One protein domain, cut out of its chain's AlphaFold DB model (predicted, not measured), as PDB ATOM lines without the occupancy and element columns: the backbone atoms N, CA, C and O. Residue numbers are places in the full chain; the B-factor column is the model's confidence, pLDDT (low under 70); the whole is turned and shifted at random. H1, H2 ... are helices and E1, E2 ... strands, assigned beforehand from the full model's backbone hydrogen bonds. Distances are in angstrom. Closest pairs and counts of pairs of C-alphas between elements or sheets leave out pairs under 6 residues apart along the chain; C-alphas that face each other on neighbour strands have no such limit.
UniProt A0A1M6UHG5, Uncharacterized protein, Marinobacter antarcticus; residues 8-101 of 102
ATOM      1  N   VAL A   8       4.002 -33.085 -29.329       82.25
ATOM      2  CA  VAL A   8       4.772 -32.102 -28.560       82.25
ATOM      3  C   VAL A   8       4.421 -30.715 -29.073       82.25
ATOM      4  O   VAL A   8       4.474 -30.458 -30.274       82.25
ATOM      5  N   VAL A   9       4.068 -29.808 -28.164       85.25
ATOM      6  CA  VAL A   9       3.805 -28.410 -28.499       85.25
ATOM      7  C   VAL A   9       5.134 -27.692 -28.687       85.25
ATOM      8  O   VAL A   9       6.020 -27.689 -27.832       85.25
ATOM      9  N   PHE A  10       5.276 -27.085 -29.846       82.94
ATOM     10  CA  PHE A  10       6.454 -26.378 -30.297       82.94
ATOM     11  C   PHE A  10       6.179 -24.876 -30.263       82.94
ATOM     12  O   PHE A  10       5.141 -24.447 -30.752       82.94
ATOM     13  N   VAL A  11       7.089 -24.070 -29.706       81.69
ATOM     14  CA  VAL A  11       6.941 -22.604 -29.692       81.69
ATOM     15  C   VAL A  11       8.066 -21.948 -30.482       81.69
ATOM     16  O   VAL A  11       9.237 -22.125 -30.154       81.69
ATOM     17  N   LYS A  12       7.722 -21.146 -31.495       80.81
ATOM     18  CA  LYS A  12       8.677 -20.355 -32.295       80.81
ATOM     19  C   LYS A  12       8.133 -18.948 -32.470       80.81
ATOM     20  O   LYS A  12       6.982 -18.774 -32.843       80.81
ATOM     21  N   ASN A  13       8.957 -17.942 -32.174       82.69
ATOM     22  CA  ASN A  13       8.583 -16.522 -32.259       82.69
ATOM     23  C   ASN A  13       7.294 -16.153 -31.488       82.69
ATOM     24  O   ASN A  13       6.589 -15.227 -31.873       82.69
ATOM     25  N   GLY A  14       6.994 -16.861 -30.393       80.56
ATOM     26  CA  GLY A  14       5.794 -16.632 -29.579       80.56
ATOM     27  C   GLY A  14       4.525 -17.334 -30.073       80.56
ATOM     28  O   GLY A  14       3.489 -17.206 -29.426       80.56
ATOM     29  N   GLU A  15       4.600 -18.099 -31.163       88.38
ATOM     30  CA  GLU A  15       3.488 -18.885 -31.702       88.38
ATOM     31  C   GLU A  15       3.640 -20.370 -31.351       88.38
ATOM     32  O   GLU A  15       4.751 -20.904 -31.375       88.38
ATOM     33  N   GLU A  16       2.523 -21.027 -31.017       89.44
ATOM     34  CA  GLU A  16       2.446 -22.467 -30.742       89.44
ATOM     35  C   GLU A  16       2.138 -23.254 -32.025       89.44
ATOM     36  O   GLU A  16       1.240 -22.903 -32.791       89.44
ATOM     37  N   PHE A  17       2.832 -24.371 -32.223       89.25
ATOM     38  CA  PHE A  17       2.613 -25.313 -33.311       89.25
ATOM     39  C   PHE A  17       2.608 -26.741 -32.768       89.25
ATOM     40  O   PHE A  17       3.284 -27.051 -31.788       89.25
ATOM     41  N   SER A  18       1.884 -27.636 -33.431       88.06
ATOM     42  CA  SER A  18       1.951 -29.066 -33.134       88.06
ATOM     43  C   SER A  18       3.150 -29.697 -33.836       88.06
ATOM     44  O   SER A  18       3.319 -29.557 -35.051       88.06
ATOM     45  N   GLY A  19       3.975 -30.395 -33.063       87.94
ATOM     46  CA  GLY A  19       5.081 -31.203 -33.549       87.94
ATOM     47  C   GLY A  19       4.812 -32.694 -33.358       87.94
ATOM     48  O   GLY A  19       4.311 -33.128 -32.320       87.94
ATOM     49  N   GLU A  20       5.195 -33.480 -34.356       87.69
ATOM     50  CA  GLU A  20       5.094 -34.935 -34.359       87.69
ATOM     51  C   GLU A  20       6.493 -35.554 -34.256       87.69
ATOM     52  O   GLU A  20       7.386 -35.242 -35.045       87.69
ATOM     53  N   VAL A  21       6.715 -36.424 -33.268       87.56
ATOM     54  CA  VAL A  21       8.012 -37.089 -33.094       87.56
ATOM     55  C   VAL A  21       8.146 -38.228 -34.105       87.56
ATOM     56  O   VAL A  21       7.449 -39.235 -34.016       87.56
ATOM     57  N   LEU A  22       9.077 -38.084 -35.049       85.31
ATOM     58  CA  LEU A  22       9.366 -39.076 -36.090       85.31
ATOM     59  C   LEU A  22      10.200 -40.251 -35.580       85.31
ATOM     60  O   LEU A  22      10.093 -41.358 -36.095       85.31
ATOM     61  N   GLY A  23      11.052 -40.005 -34.588       82.75
ATOM     62  CA  GLY A  23      11.926 -41.016 -34.009       82.75
ATOM     63  C   GLY A  23      12.676 -40.484 -32.797       82.75
ATOM     64  O   GLY A  23      12.844 -39.271 -32.648       82.75
ATOM     65  N   VAL A  24      13.124 -41.402 -31.942       81.25
ATOM     66  CA  VAL A  24      13.904 -41.124 -30.728       81.25
ATOM     67  C   VAL A  24      15.092 -42.079 -30.700       81.25
ATOM     68  O   VAL A  24      14.909 -43.291 -30.765       81.25
ATOM     69  N   GLU A  25      16.305 -41.549 -30.580       83.12
ATOM     70  CA  GLU A  25      17.533 -42.330 -30.449       83.12
ATOM     71  C   GLU A  25      18.376 -41.777 -29.302       83.12
ATOM     72  O   GLU A  25      18.951 -40.696 -29.416       83.12
ATOM     73  N   LYS A  26      18.483 -42.555 -28.216       78.56
ATOM     74  CA  LYS A  26      19.229 -42.241 -26.983       78.56
ATOM     75  C   LYS A  26      18.960 -40.834 -26.437       78.56
ATOM     76  O   LYS A  26      18.122 -40.664 -25.563       78.56
ATOM     77  N   GLU A  27      19.706 -39.862 -26.943       84.69
ATOM     78  CA  GLU A  27      19.776 -38.475 -26.491       84.69
ATOM     79  C   GLU A  27      19.071 -37.514 -27.452       84.69
ATOM     80  O   GLU A  27      18.922 -36.340 -27.144       84.69
ATOM     81  N   TYR A  28      18.606 -37.990 -28.605       87.31
ATOM     82  CA  TYR A  28      18.021 -37.143 -29.633       87.31
ATOM     83  C   TYR A  28      16.649 -37.630 -30.069       87.31
ATOM     84  O   TYR A  28      16.331 -38.817 -30.003       87.31
ATOM     85  N   PHE A  29      15.837 -36.703 -30.554       87.69
ATOM     86  CA  PHE A  29      14.612 -37.000 -31.277       87.69
ATOM     87  C   PHE A  29      14.477 -36.089 -32.494       87.69
ATOM     88  O   PHE A  29      15.037 -34.993 -32.525       87.69
ATOM     89  N   TRP A  30      13.717 -36.534 -33.492       89.94
ATOM     90  CA  TRP A  30      13.392 -35.733 -34.671       89.94
ATOM     91  C   TRP A  30      11.932 -35.317 -34.607       89.94
ATOM     92  O   TRP A  30      11.051 -36.172 -34.579       89.94
ATOM     93  N   LEU A  31      11.680 -34.013 -34.577       90.00
ATOM     94  CA  LEU A  31      10.341 -33.441 -34.509       90.00
ATOM     95  C   LEU A  31       9.962 -32.854 -35.864       90.00
ATOM     96  O   LEU A  31      10.632 -31.948 -36.359       90.00
ATOM     97  N   LEU A  32       8.882 -33.349 -36.450       89.31
ATOM     98  CA  LEU A  32       8.271 -32.792 -37.646       89.31
ATOM     99  C   LEU A  32       7.247 -31.731 -37.252       89.31
ATOM    100  O   LEU A  32       6.284 -32.036 -36.554       89.31
ATOM    101  N   VAL A  33       7.407 -30.507 -37.751       89.75
ATOM    102  CA  VAL A  33       6.401 -29.444 -37.623       89.75
ATOM    103  C   VAL A  33       5.823 -29.181 -39.010       89.75
ATOM    104  O   VAL A  33       6.387 -28.433 -39.812       89.75
ATOM    105  N   ILE A  34       4.707 -29.851 -39.318       87.00
ATOM    106  CA  ILE A  34       4.121 -29.886 -40.672       87.00
ATOM    107  C   ILE A  34       3.740 -28.487 -41.161       87.00
ATOM    108  O   ILE A  34       4.043 -28.139 -42.301       87.00
ATOM    109  N   SER A  35       3.131 -27.672 -40.298       87.81
ATOM    110  CA  SER A  35       2.705 -26.302 -40.617       87.81
ATOM    111  C   SER A  35       3.861 -25.388 -41.027       87.81
ATOM    112  O   SER A  35       3.652 -24.452 -41.793       87.81
ATOM    113  N   LEU A  36       5.082 -25.683 -40.571       88.44
ATOM    114  CA  LEU A  36       6.297 -24.960 -40.944       88.44
ATOM    115  C   LEU A  36       7.096 -25.654 -42.054       88.44
ATOM    116  O   LEU A  36       8.067 -25.088 -42.548       88.44
ATOM    117  N   ARG A  37       6.709 -26.871 -42.456       88.88
ATOM    118  CA  ARG A  37       7.486 -27.747 -43.351       88.88
ATOM    119  C   ARG A  37       8.937 -27.898 -42.885       88.88
ATOM    120  O   ARG A  37       9.863 -27.876 -43.697       88.88
ATOM    121  N   GLU A  38       9.146 -28.058 -41.583       90.38
ATOM    122  CA  GLU A  38      10.471 -28.132 -40.964       90.38
ATOM    123  C   GLU A  38      10.612 -29.392 -40.106       90.38
ATOM    124  O   GLU A  38       9.650 -29.878 -39.506       90.38
ATOM    125  N   VAL A  39      11.838 -29.909 -40.040       91.00
ATOM    126  CA  VAL A  39      12.235 -30.991 -39.139       91.00
ATOM    127  C   VAL A  39      13.301 -30.463 -38.197       91.00
ATOM    128  O   VAL A  39      14.277 -29.848 -38.631       91.00
ATOM    129  N   TYR A  40      13.117 -30.721 -36.911       89.94
ATOM    130  CA  TYR A  40      13.989 -30.276 -35.836       89.94
ATOM    131  C   TYR A  40      14.689 -31.467 -35.205       89.94
ATOM    132  O   TYR A  40      14.073 -32.507 -34.987       89.94
ATOM    133  N   LEU A  41      15.963 -31.293 -34.868       89.44
ATOM    134  CA  LEU A  41      16.670 -32.193 -33.970       89.44
ATOM    135  C   LEU A  41      16.507 -31.661 -32.543       89.44
ATOM    136  O   LEU A  41      16.960 -30.560 -32.228       89.44
ATOM    137  N   GLY A  42      15.842 -32.434 -31.693       87.06
ATOM    138  CA  GLY A  42      15.619 -32.113 -30.291       87.06
ATOM    139  C   GLY A  42      16.390 -33.027 -29.350       87.06
ATOM    140  O   GLY A  42      16.779 -34.132 -29.718       87.06
ATOM    141  N   HIS A  43      16.586 -32.559 -28.118       86.06
ATOM    142  CA  HIS A  43      17.134 -33.342 -27.013       86.06
ATOM    143  C   HIS A  43      16.058 -33.477 -25.918       86.06
ATOM    144  O   HIS A  43      15.484 -32.452 -25.537       86.06
ATOM    145  N   PRO A  44      15.757 -34.678 -25.380       83.88
ATOM    146  CA  PRO A  44      14.656 -34.886 -24.433       83.88
ATOM    147  C   PRO A  44      14.702 -34.000 -23.182       83.88
ATOM    148  O   PRO A  44      13.656 -33.612 -22.677       83.88
ATOM    149  N   SER A  45      15.891 -33.613 -22.705       83.88
ATOM    150  CA  SER A  45      16.029 -32.694 -21.556       83.88
ATOM    151  C   SER A  45      15.488 -31.278 -21.802       83.88
ATOM    152  O   SER A  45      15.387 -30.493 -20.864       83.88
ATOM    153  N   ARG A  46      15.169 -30.938 -23.056       83.44
ATOM    154  CA  ARG A  46      14.543 -29.671 -23.462       83.44
ATOM    155  C   ARG A  46      13.030 -29.780 -23.612       83.44
ATOM    156  O   ARG A  46      12.383 -28.814 -24.013       83.44
ATOM    157  N   VAL A  47      12.474 -30.953 -23.321       86.06
ATOM    158  CA  VAL A  47      11.035 -31.153 -23.237       86.06
ATOM    159  C   VAL A  47      10.616 -30.926 -21.792       86.06
ATOM    160  O   VAL A  47      11.128 -31.574 -20.880       86.06
ATOM    161  N   PHE A  48       9.687 -30.006 -21.575       86.31
ATOM    162  CA  PHE A  48       9.145 -29.702 -20.254       86.31
ATOM    163  C   PHE A  48       7.622 -29.740 -20.285       86.31
ATOM    164  O   PHE A  48       7.002 -29.551 -21.327       86.31
ATOM    165  N   GLU A  49       7.000 -29.995 -19.140       89.38
ATOM    166  CA  GLU A  49       5.545 -30.025 -19.035       89.38
ATOM    167  C   GLU A  49       5.019 -28.714 -18.448       89.38
ATOM    168  O   GLU A  49       5.515 -28.224 -17.431       89.38
ATOM    169  N   ARG A  50       3.989 -28.145 -19.077       86.69
ATOM    170  CA  ARG A  50       3.260 -26.986 -18.559       86.69
ATOM    171  C   ARG A  50       1.775 -27.164 -18.841       86.69
ATOM    172  O   ARG A  50       1.383 -27.420 -19.974       86.69
ATOM    173  N   SER A  51       0.941 -27.037 -17.810       88.06
ATOM    174  CA  SER A  51      -0.520 -27.184 -17.927       88.06
ATOM    175  C   SER A  51      -0.965 -28.491 -18.616       88.06
ATOM    176  O   SER A  51      -1.906 -28.483 -19.408       88.06
ATOM    177  N   GLY A  52      -0.272 -29.606 -18.349       86.44
ATOM    178  CA  GLY A  52      -0.577 -30.923 -18.927       86.44
ATOM    179  C   GLY A  52      -0.160 -31.107 -20.392       86.44
ATOM    180  O   GLY A  52      -0.532 -32.102 -21.008       86.44
ATOM    181  N   ARG A  53       0.587 -30.158 -20.970       85.19
ATOM    182  CA  ARG A  53       1.139 -30.238 -22.329       85.19
ATOM    183  C   ARG A  53       2.659 -30.311 -22.274       85.19
ATOM    184  O   ARG A  53       3.285 -29.608 -21.479       85.19
ATOM    185  N   LYS A  54       3.245 -31.140 -23.139       86.38
ATOM    186  CA  LYS A  54       4.696 -31.196 -23.342       86.38
ATOM    187  C   LYS A  54       5.097 -30.091 -24.310       86.38
ATOM    188  O   LYS A  54       4.571 -30.034 -25.416       86.38
ATOM    189  N   TYR A  55       6.017 -29.242 -23.886       85.75
ATOM    190  CA  TYR A  55       6.592 -28.156 -24.660       85.75
ATOM    191  C   TYR A  55       8.045 -28.461 -24.992       85.75
ATOM    192  O   TYR A  55       8.760 -29.018 -24.161       85.75
ATOM    193  N   PHE A  56       8.487 -28.069 -26.183       83.88
ATOM    194  CA  PHE A  56       9.880 -28.182 -26.608       83.88
ATOM    195  C   PHE A  56      10.492 -26.801 -26.862       83.88
ATOM    196  O   PHE A  56      10.003 -26.041 -27.699       83.88
ATOM    197  N   GLU A  57      11.571 -26.490 -26.137       73.25
ATOM    198  CA  GLU A  57      12.375 -25.276 -26.321       73.25
ATOM    199  C   GLU A  57      13.567 -25.561 -27.250       73.25
ATOM    200  O   GLU A  57      14.362 -26.474 -27.010       73.25
ATOM    201  N   ILE A  58      13.683 -24.788 -28.335       67.38
ATOM    202  CA  ILE A  58      14.686 -25.004 -29.388       67.38
ATOM    203  C   ILE A  58      16.066 -24.589 -28.897       67.38
ATOM    204  O   ILE A  58      16.199 -23.535 -28.278       67.38
ATOM    205  N   PHE A  59      17.095 -25.349 -29.290       62.97
ATOM    206  CA  PHE A  59      18.457 -24.829 -29.213       62.97
ATOM    207  C   PHE A  59      19.275 -24.841 -30.507       62.97
ATOM    208  O   PHE A  59      19.878 -23.810 -30.753       62.97
ATOM    209  N   ASP A  60      19.294 -25.865 -31.379       61.34
ATOM    210  CA  ASP A  60      20.447 -25.886 -32.311       61.34
ATOM    211  C   ASP A  60      20.265 -26.306 -33.776       61.34
ATOM    212  O   ASP A  60      21.038 -25.817 -34.601       61.34
ATOM    213  N   ARG A  61      19.316 -27.166 -34.187       81.88
ATOM    214  CA  ARG A  61      19.282 -27.611 -35.602       81.88
ATOM    215  C   ARG A  61      17.887 -27.867 -36.147       81.88
ATOM    216  O   ARG A  61      17.137 -28.682 -35.614       81.88
ATOM    217  N   CYS A  62      17.580 -27.212 -37.263       89.38
ATOM    218  CA  CYS A  62      16.381 -27.462 -38.050       89.38
ATOM    219  C   CYS A  62      16.692 -27.416 -39.547       89.38
ATOM    220  O   CYS A  62      17.626 -26.739 -39.977       89.38
ATOM    221  N   GLN A  63      15.898 -28.136 -40.333       91.44
ATOM    222  CA  GLN A  63      15.977 -28.128 -41.788       91.44
ATOM    223  C   GLN A  63      14.567 -28.107 -42.377       91.44
ATOM    224  O   GLN A  63      13.701 -28.877 -41.962       91.44
ATOM    225  N   SER A  64      14.342 -27.260 -43.382       89.56
ATOM    226  CA  SER A  64      13.126 -27.337 -44.198       89.56
ATOM    227  C   SER A  64      13.073 -28.671 -44.947       89.56
ATOM    228  O   SER A  64      14.073 -29.073 -45.543       89.56
ATOM    229  N   ILE A  65      11.906 -29.322 -44.970       87.75
ATOM    230  CA  ILE A  65      11.651 -30.602 -45.656       87.75
ATOM    231  C   ILE A  65      12.096 -30.551 -47.120       87.75
ATOM    232  O   ILE A  65      12.659 -31.520 -47.633       87.75
ATOM    233  N   ASP A  66      11.894 -29.414 -47.784       83.69
ATOM    234  CA  ASP A  66      12.243 -29.232 -49.195       83.69
ATOM    235  C   ASP A  66      13.763 -29.209 -49.429       83.69
ATOM    236  O   ASP A  66      14.223 -29.567 -50.510       83.69
ATOM    237  N   ASN A  67      14.541 -28.888 -48.391       87.06
ATOM    238  CA  ASN A  67      16.003 -28.829 -48.415       87.06
ATOM    239  C   ASN A  67      16.676 -30.063 -47.791       87.06
ATOM    240  O   ASN A  67      17.899 -30.172 -47.821       87.06
ATOM    241  N   ILE A  68      15.908 -30.999 -47.222       88.31
ATOM    242  CA  ILE A  68      16.451 -32.266 -46.702       88.31
ATOM    243  C   ILE A  68      16.951 -33.150 -47.850       88.31
ATOM    244  O   ILE A  68      17.888 -33.926 -47.659       88.31
ATOM    245  N   PHE A  69      16.347 -33.038 -49.035       85.31
ATOM    246  CA  PHE A  69      16.636 -33.898 -50.179       85.31
ATOM    247  C   PHE A  69      17.285 -33.130 -51.331       85.31
ATOM    248  O   PHE A  69      16.821 -32.057 -51.707       85.31
ATOM    249  N   ASP A  70      18.315 -33.712 -51.949       84.19
ATOM    250  CA  ASP A  70      18.863 -33.207 -53.206       84.19
ATOM    251  C   ASP A  70      17.868 -33.398 -54.371       84.19
ATOM    252  O   ASP A  70      16.827 -34.058 -54.265       84.19
ATOM    253  N   LYS A  71      18.223 -32.861 -55.542       82.31
ATOM    254  CA  LYS A  71      17.453 -33.028 -56.789       82.31
ATOM    255  C   LYS A  71      17.268 -34.489 -57.238       82.31
ATOM    256  O   LYS A  71      16.467 -34.746 -58.127       82.31
ATOM    257  N   HIS A  72      18.011 -35.431 -56.656       81.62
ATOM    258  CA  HIS A  72      17.922 -36.869 -56.914       81.62
ATOM    259  C   HIS A  72      17.167 -37.619 -55.800       81.62
ATOM    260  O   HIS A  72      17.073 -38.845 -55.841       81.62
ATOM    261  N   GLY A  73      16.623 -36.913 -54.802       75.38
ATOM    262  CA  GLY A  73      15.893 -37.505 -53.685       75.38
ATOM    263  C   GLY A  73      16.782 -38.178 -52.633       75.38
ATOM    264  O   GLY A  73      16.279 -39.004 -51.862       75.38
ATOM    265  N   ARG A  74      18.083 -37.870 -52.596       81.25
ATOM    266  CA  ARG A  74      19.027 -38.331 -51.562       81.25
ATOM    267  C   ARG A  74      19.088 -37.324 -50.421       81.25
ATOM    268  O   ARG A  74      18.927 -36.135 -50.659       81.25
ATOM    269  N   VAL A  75      19.322 -37.789 -49.196       83.88
ATOM    270  CA  VAL A  75      19.503 -36.901 -48.037       83.88
ATOM    271  C   VAL A  75      20.734 -36.021 -48.257       83.88
ATOM    272  O   VAL A  75      21.813 -36.534 -48.543       83.88
ATOM    273  N   ALA A  76      20.564 -34.710 -48.121       80.81
ATOM    274  CA  ALA A  76      21.596 -33.694 -48.322       80.81
ATOM    275  C   ALA A  76      21.880 -32.872 -47.049       80.81
ATOM    276  O   ALA A  76      22.451 -31.788 -47.121       80.81
ATOM    277  N   THR A  77      21.465 -33.375 -45.886       82.50
ATOM    278  CA  THR A  77      21.592 -32.713 -44.581       82.50
ATOM    279  C   THR A  77      22.258 -33.640 -43.565       82.50
ATOM    280  O   THR A  77      22.128 -34.862 -43.649       82.50
ATOM    281  N   ASP A  78      22.947 -33.058 -42.586       83.88
ATOM    282  CA  ASP A  78      23.497 -33.767 -41.428       83.88
ATOM    283  C   ASP A  78      22.463 -33.951 -40.300       83.88
ATOM    284  O   ASP A  78      22.786 -34.494 -39.245       83.88
ATOM    285  N   LEU A  79      21.200 -33.560 -40.522       85.69
ATOM    286  CA  LEU A  79      20.133 -33.639 -39.522       85.69
ATOM    287  C   LEU A  79      19.943 -35.052 -38.945       85.69
ATOM    288  O   LEU A  79      19.586 -35.197 -37.778       85.69
ATOM    289  N   PHE A  80      20.197 -36.096 -39.737       86.94
ATOM    290  CA  PHE A  80      20.052 -37.498 -39.317       86.94
ATOM    291  C   PHE A  80      21.364 -38.144 -38.870       86.94
ATOM    292  O   PHE A  80      21.398 -39.356 -38.691       86.94
ATOM    293  N   PHE A  81      22.433 -37.365 -38.669       84.25
ATOM    294  CA  PHE A  81      23.751 -37.881 -38.283       84.25
ATOM    295  C   PHE A  81      23.712 -38.768 -37.028       84.25
ATOM    296  O   PHE A  81      24.435 -39.756 -36.944       84.25
ATOM    297  N   TYR A  82      22.842 -38.439 -36.068       82.75
ATOM    298  CA  TYR A  82      22.677 -39.199 -34.824       82.75
ATOM    299  C   TYR A  82      21.709 -40.385 -34.935       82.75
ATOM    300  O   TYR A  82      21.561 -41.133 -33.970       82.75
ATOM    301  N   SER A  83      21.035 -40.566 -36.075       84.62
ATOM    302  CA  SER A  83      20.112 -41.685 -36.263       84.62
ATOM    303  C   SER A  83      20.878 -42.968 -36.548       84.62
ATOM    304  O   SER A  83      21.758 -43.006 -37.407       84.62
ATOM    305  N   ARG A  84      20.501 -44.049 -35.862       83.06
ATOM    306  CA  ARG A  84      20.948 -45.401 -36.221       83.06
ATOM    307  C   ARG A  84      20.289 -45.921 -37.493       83.06
ATOM    308  O   ARG A  84      20.885 -46.751 -38.169       83.06
ATOM    309  N   ASP A  85      19.091 -45.428 -37.799       84.31
ATOM    310  CA  ASP A  85      18.337 -45.762 -39.004       84.31
ATOM    311  C   ASP A  85      17.898 -44.469 -39.723       84.31
ATOM    312  O   ASP A  85      16.762 -43.997 -39.598       84.31
ATOM    313  N   PRO A  86      18.824 -43.800 -40.434       83.31
ATOM    314  CA  PRO A  86      18.498 -42.597 -41.194       83.31
ATOM    315  C   PRO A  86      17.600 -42.893 -42.407       83.31
ATOM    316  O   PRO A  86      16.947 -41.979 -42.921       83.31
ATOM    317  N   GLU A  87      17.543 -44.145 -42.877       84.12
ATOM    318  CA  GLU A  87      16.704 -44.547 -44.009       84.12
ATOM    319  C   GLU A  87      15.222 -44.568 -43.633       84.12
ATOM    320  O   GLU A  87      14.389 -44.085 -44.408       84.12
ATOM    321  N   GLU A  88      14.880 -45.043 -42.433       84.75
ATOM    322  CA  GLU A  88      13.502 -45.020 -41.943       84.75
ATOM    323  C   GLU A  88      12.964 -43.586 -41.822       84.75
ATOM    324  O   GLU A  88      11.908 -43.277 -42.389       84.75
ATOM    325  N   LEU A  89      13.724 -42.687 -41.187       85.56
ATOM    326  CA  LEU A  89      13.376 -41.262 -41.078       85.56
ATOM    327  C   LEU A  89      13.214 -40.618 -42.460       85.56
ATOM    328  O   LEU A  89      12.253 -39.892 -42.724       85.56
ATOM    329  N   THR A  90      14.125 -40.937 -43.380       84.38
ATOM    330  CA  THR A  90      14.066 -40.482 -44.773       84.38
ATOM    331  C   THR A  90      12.791 -40.946 -45.466       84.38
ATOM    332  O   THR A  90      12.134 -40.158 -46.150       84.38
ATOM    333  N   ARG A  91      12.424 -42.220 -45.309       84.75
ATOM    334  CA  ARG A  91      11.215 -42.796 -45.900       84.75
ATOM    335  C   ARG A  91       9.961 -42.110 -45.361       84.75
ATOM    336  O   ARG A  91       9.101 -41.743 -46.161       84.75
ATOM    337  N   MET A  92       9.877 -41.889 -44.049       84.94
ATOM    338  CA  MET A  92       8.767 -41.156 -43.429       84.94
ATOM    339  C   MET A  92       8.646 -39.750 -44.017       84.94
ATOM    340  O   MET A  92       7.588 -39.375 -44.517       84.94
ATOM    341  N   LEU A  93       9.747 -39.002 -44.071       85.75
ATOM    342  CA  LEU A  93       9.758 -37.638 -44.603       85.75
ATOM    343  C   LEU A  93       9.426 -37.555 -46.094       85.75
ATOM    344  O   LEU A  93       8.743 -36.623 -46.518       85.75
ATOM    345  N   LYS A  94       9.844 -38.540 -46.897       84.12
ATOM    346  CA  LYS A  94       9.423 -38.650 -48.301       84.12
ATOM    347  C   LYS A  94       7.910 -38.843 -48.424       84.12
ATOM    348  O   LYS A  94       7.307 -38.213 -49.289       84.12
ATOM    349  N   MET A  95       7.293 -39.655 -47.561       81.06
ATOM    350  CA  MET A  95       5.833 -39.817 -47.543       81.06
ATOM    351  C   MET A  95       5.130 -38.508 -47.166       81.06
ATOM    352  O   MET A  95       4.236 -38.083 -47.895       81.06
ATOM    353  N   TYR A  96       5.577 -37.819 -46.109       76.94
ATOM    354  CA  TYR A  96       5.004 -36.521 -45.727       76.94
ATOM    355  C   TYR A  96       5.140 -35.472 -46.831       76.94
ATOM    356  O   TYR A  96       4.203 -34.713 -47.071       76.94
ATOM    357  N   ARG A  97       6.281 -35.440 -47.534       76.38
ATOM    358  CA  ARG A  97       6.485 -34.542 -48.674       76.38
ATOM    359  C   ARG A  97       5.484 -34.822 -49.794       76.38
ATOM    360  O   ARG A  97       4.953 -33.873 -50.347       76.38
ATOM    361  N   LEU A  98       5.222 -36.086 -50.128       77.38
ATOM    362  CA  LEU A  98       4.276 -36.447 -51.190       77.38
ATOM    363  C   LEU A  98       2.823 -36.118 -50.820       77.38
ATOM    364  O   LEU A  98       2.087 -35.623 -51.667       77.38
ATOM    365  N   VAL A  99       2.420 -36.375 -49.573       68.62
ATOM    366  CA  VAL A  99       1.039 -36.146 -49.113       68.62
ATOM    367  C   VAL A  99       0.726 -34.653 -48.969       68.62
ATOM    368  O   VAL A  99      -0.352 -34.239 -49.363       68.62
ATOM    369  N   ASN A 100       1.673 -33.835 -48.494       60.31
ATOM    370  CA  ASN A 100       1.509 -32.376 -48.351       60.31
ATOM    371  C   ASN A 100       1.881 -31.568 -49.619       60.31
ATOM    372  O   ASN A 100       2.149 -30.366 -49.534       60.31
ATOM    373  N   ILE A 101       2.000 -32.221 -50.781       55.25
ATOM    374  CA  ILE A 101       2.053 -31.565 -52.105       55.25
ATOM    375  C   ILE A 101       0.656 -31.541 -52.765       55.25
ATOM    376  O   ILE A 101       0.456 -30.771 -53.705       55.25
TER     377      ILE A 101
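This is residues 8 to 101 of the 102 residues of an uncharacterized protein of Marinobacter antarcticus (UniProt A0A1M6UHG5). One strongly twisted sheet of seven strands makes the body, with the E5 and E6 hairpin at one end of the longest axis; near the other end the helix H2 packs by its side on the bend of the long strand E2. The tiny helix H1 follows E7, and beyond it residues 69 to 85 loop round to H2 with no named element. The 94 printed residues hold E1, E2, E3, E4, E5, E6, E7, H1 and H2 in that order, a mixed class of helices and strands. The sheet runs E5, E6, E1, E2, E3, E4, E7 and is mixed. The whole is compact, with a radius of gyration of the C-alphas of 13.1 A and spans of 43 by 29 by 19 A.

E1 is residues 8 to 12, with C-alpha 8 at (4.772, -32.102, -28.560). E2, residues 15 to 25, is 27.4 A long and bends by 67 degrees at residue 22. E3 is residues 28 to 33, 16.1 A long, and E4 is residues 38 to 42, 12.5 A long. E5 is residues 47 to 50, E6 residues 53 to 56 and E7 residues 61 to 64. H1 is residues 65 to 68. H2, residues 86 to 99, is 20.2 A long, from C-alpha 86 at (18.498, -42.597, -41.194) to C-alpha 99 at (1.039, -36.146, -49.113).

E1, E2, E3 and E4 form a meander, each strand the antiparallel neighbour of the one before. E1 and E2 are a hairpin, with N 10 and O 17 at 2.8 A. The pairing of E2 is staggered: residues 15 to 19 pair with E1 and residues 20 to 25 with E3, where N 22 and O 30 are 2.8 A apart. E3 and E4 have N 31 and O 40 at 2.9 A. E5 and E6 are a hairpin, with N 48 and O 55 at 2.9 A. E6 is parallel to E1, with N 9 and O 54 at 2.8 A. E7 is antiparallel to E4, with N 39 and O 63 at 2.9 A. H1 only grazes the sheet, and so does H2, with residues 86 to 96; the closest C-alphas of E2 and H2, those of Leu 22 and Leu 89, are 6.8 A apart. H2, with residues 93 to 97 alone, only just touches H1, with 3 pairs of C-alphas within 8 A; the closest are those of Ile 65 and Arg 97, 7.2 A apart. In H2 every O i to N i+4 pair is within hydrogen-bond range; H1 is too short for such a pair.

The C-alphas farthest apart, those of Ser 51 and His 72, are 44.2 A from each other. The printed part has no cut. The link from H1 to H2 is long, with 17 residues; the other links are tight. The mean pLDDT of the printed part is 83.6, and residues 58 to 60 and 99 to 101 are under 70.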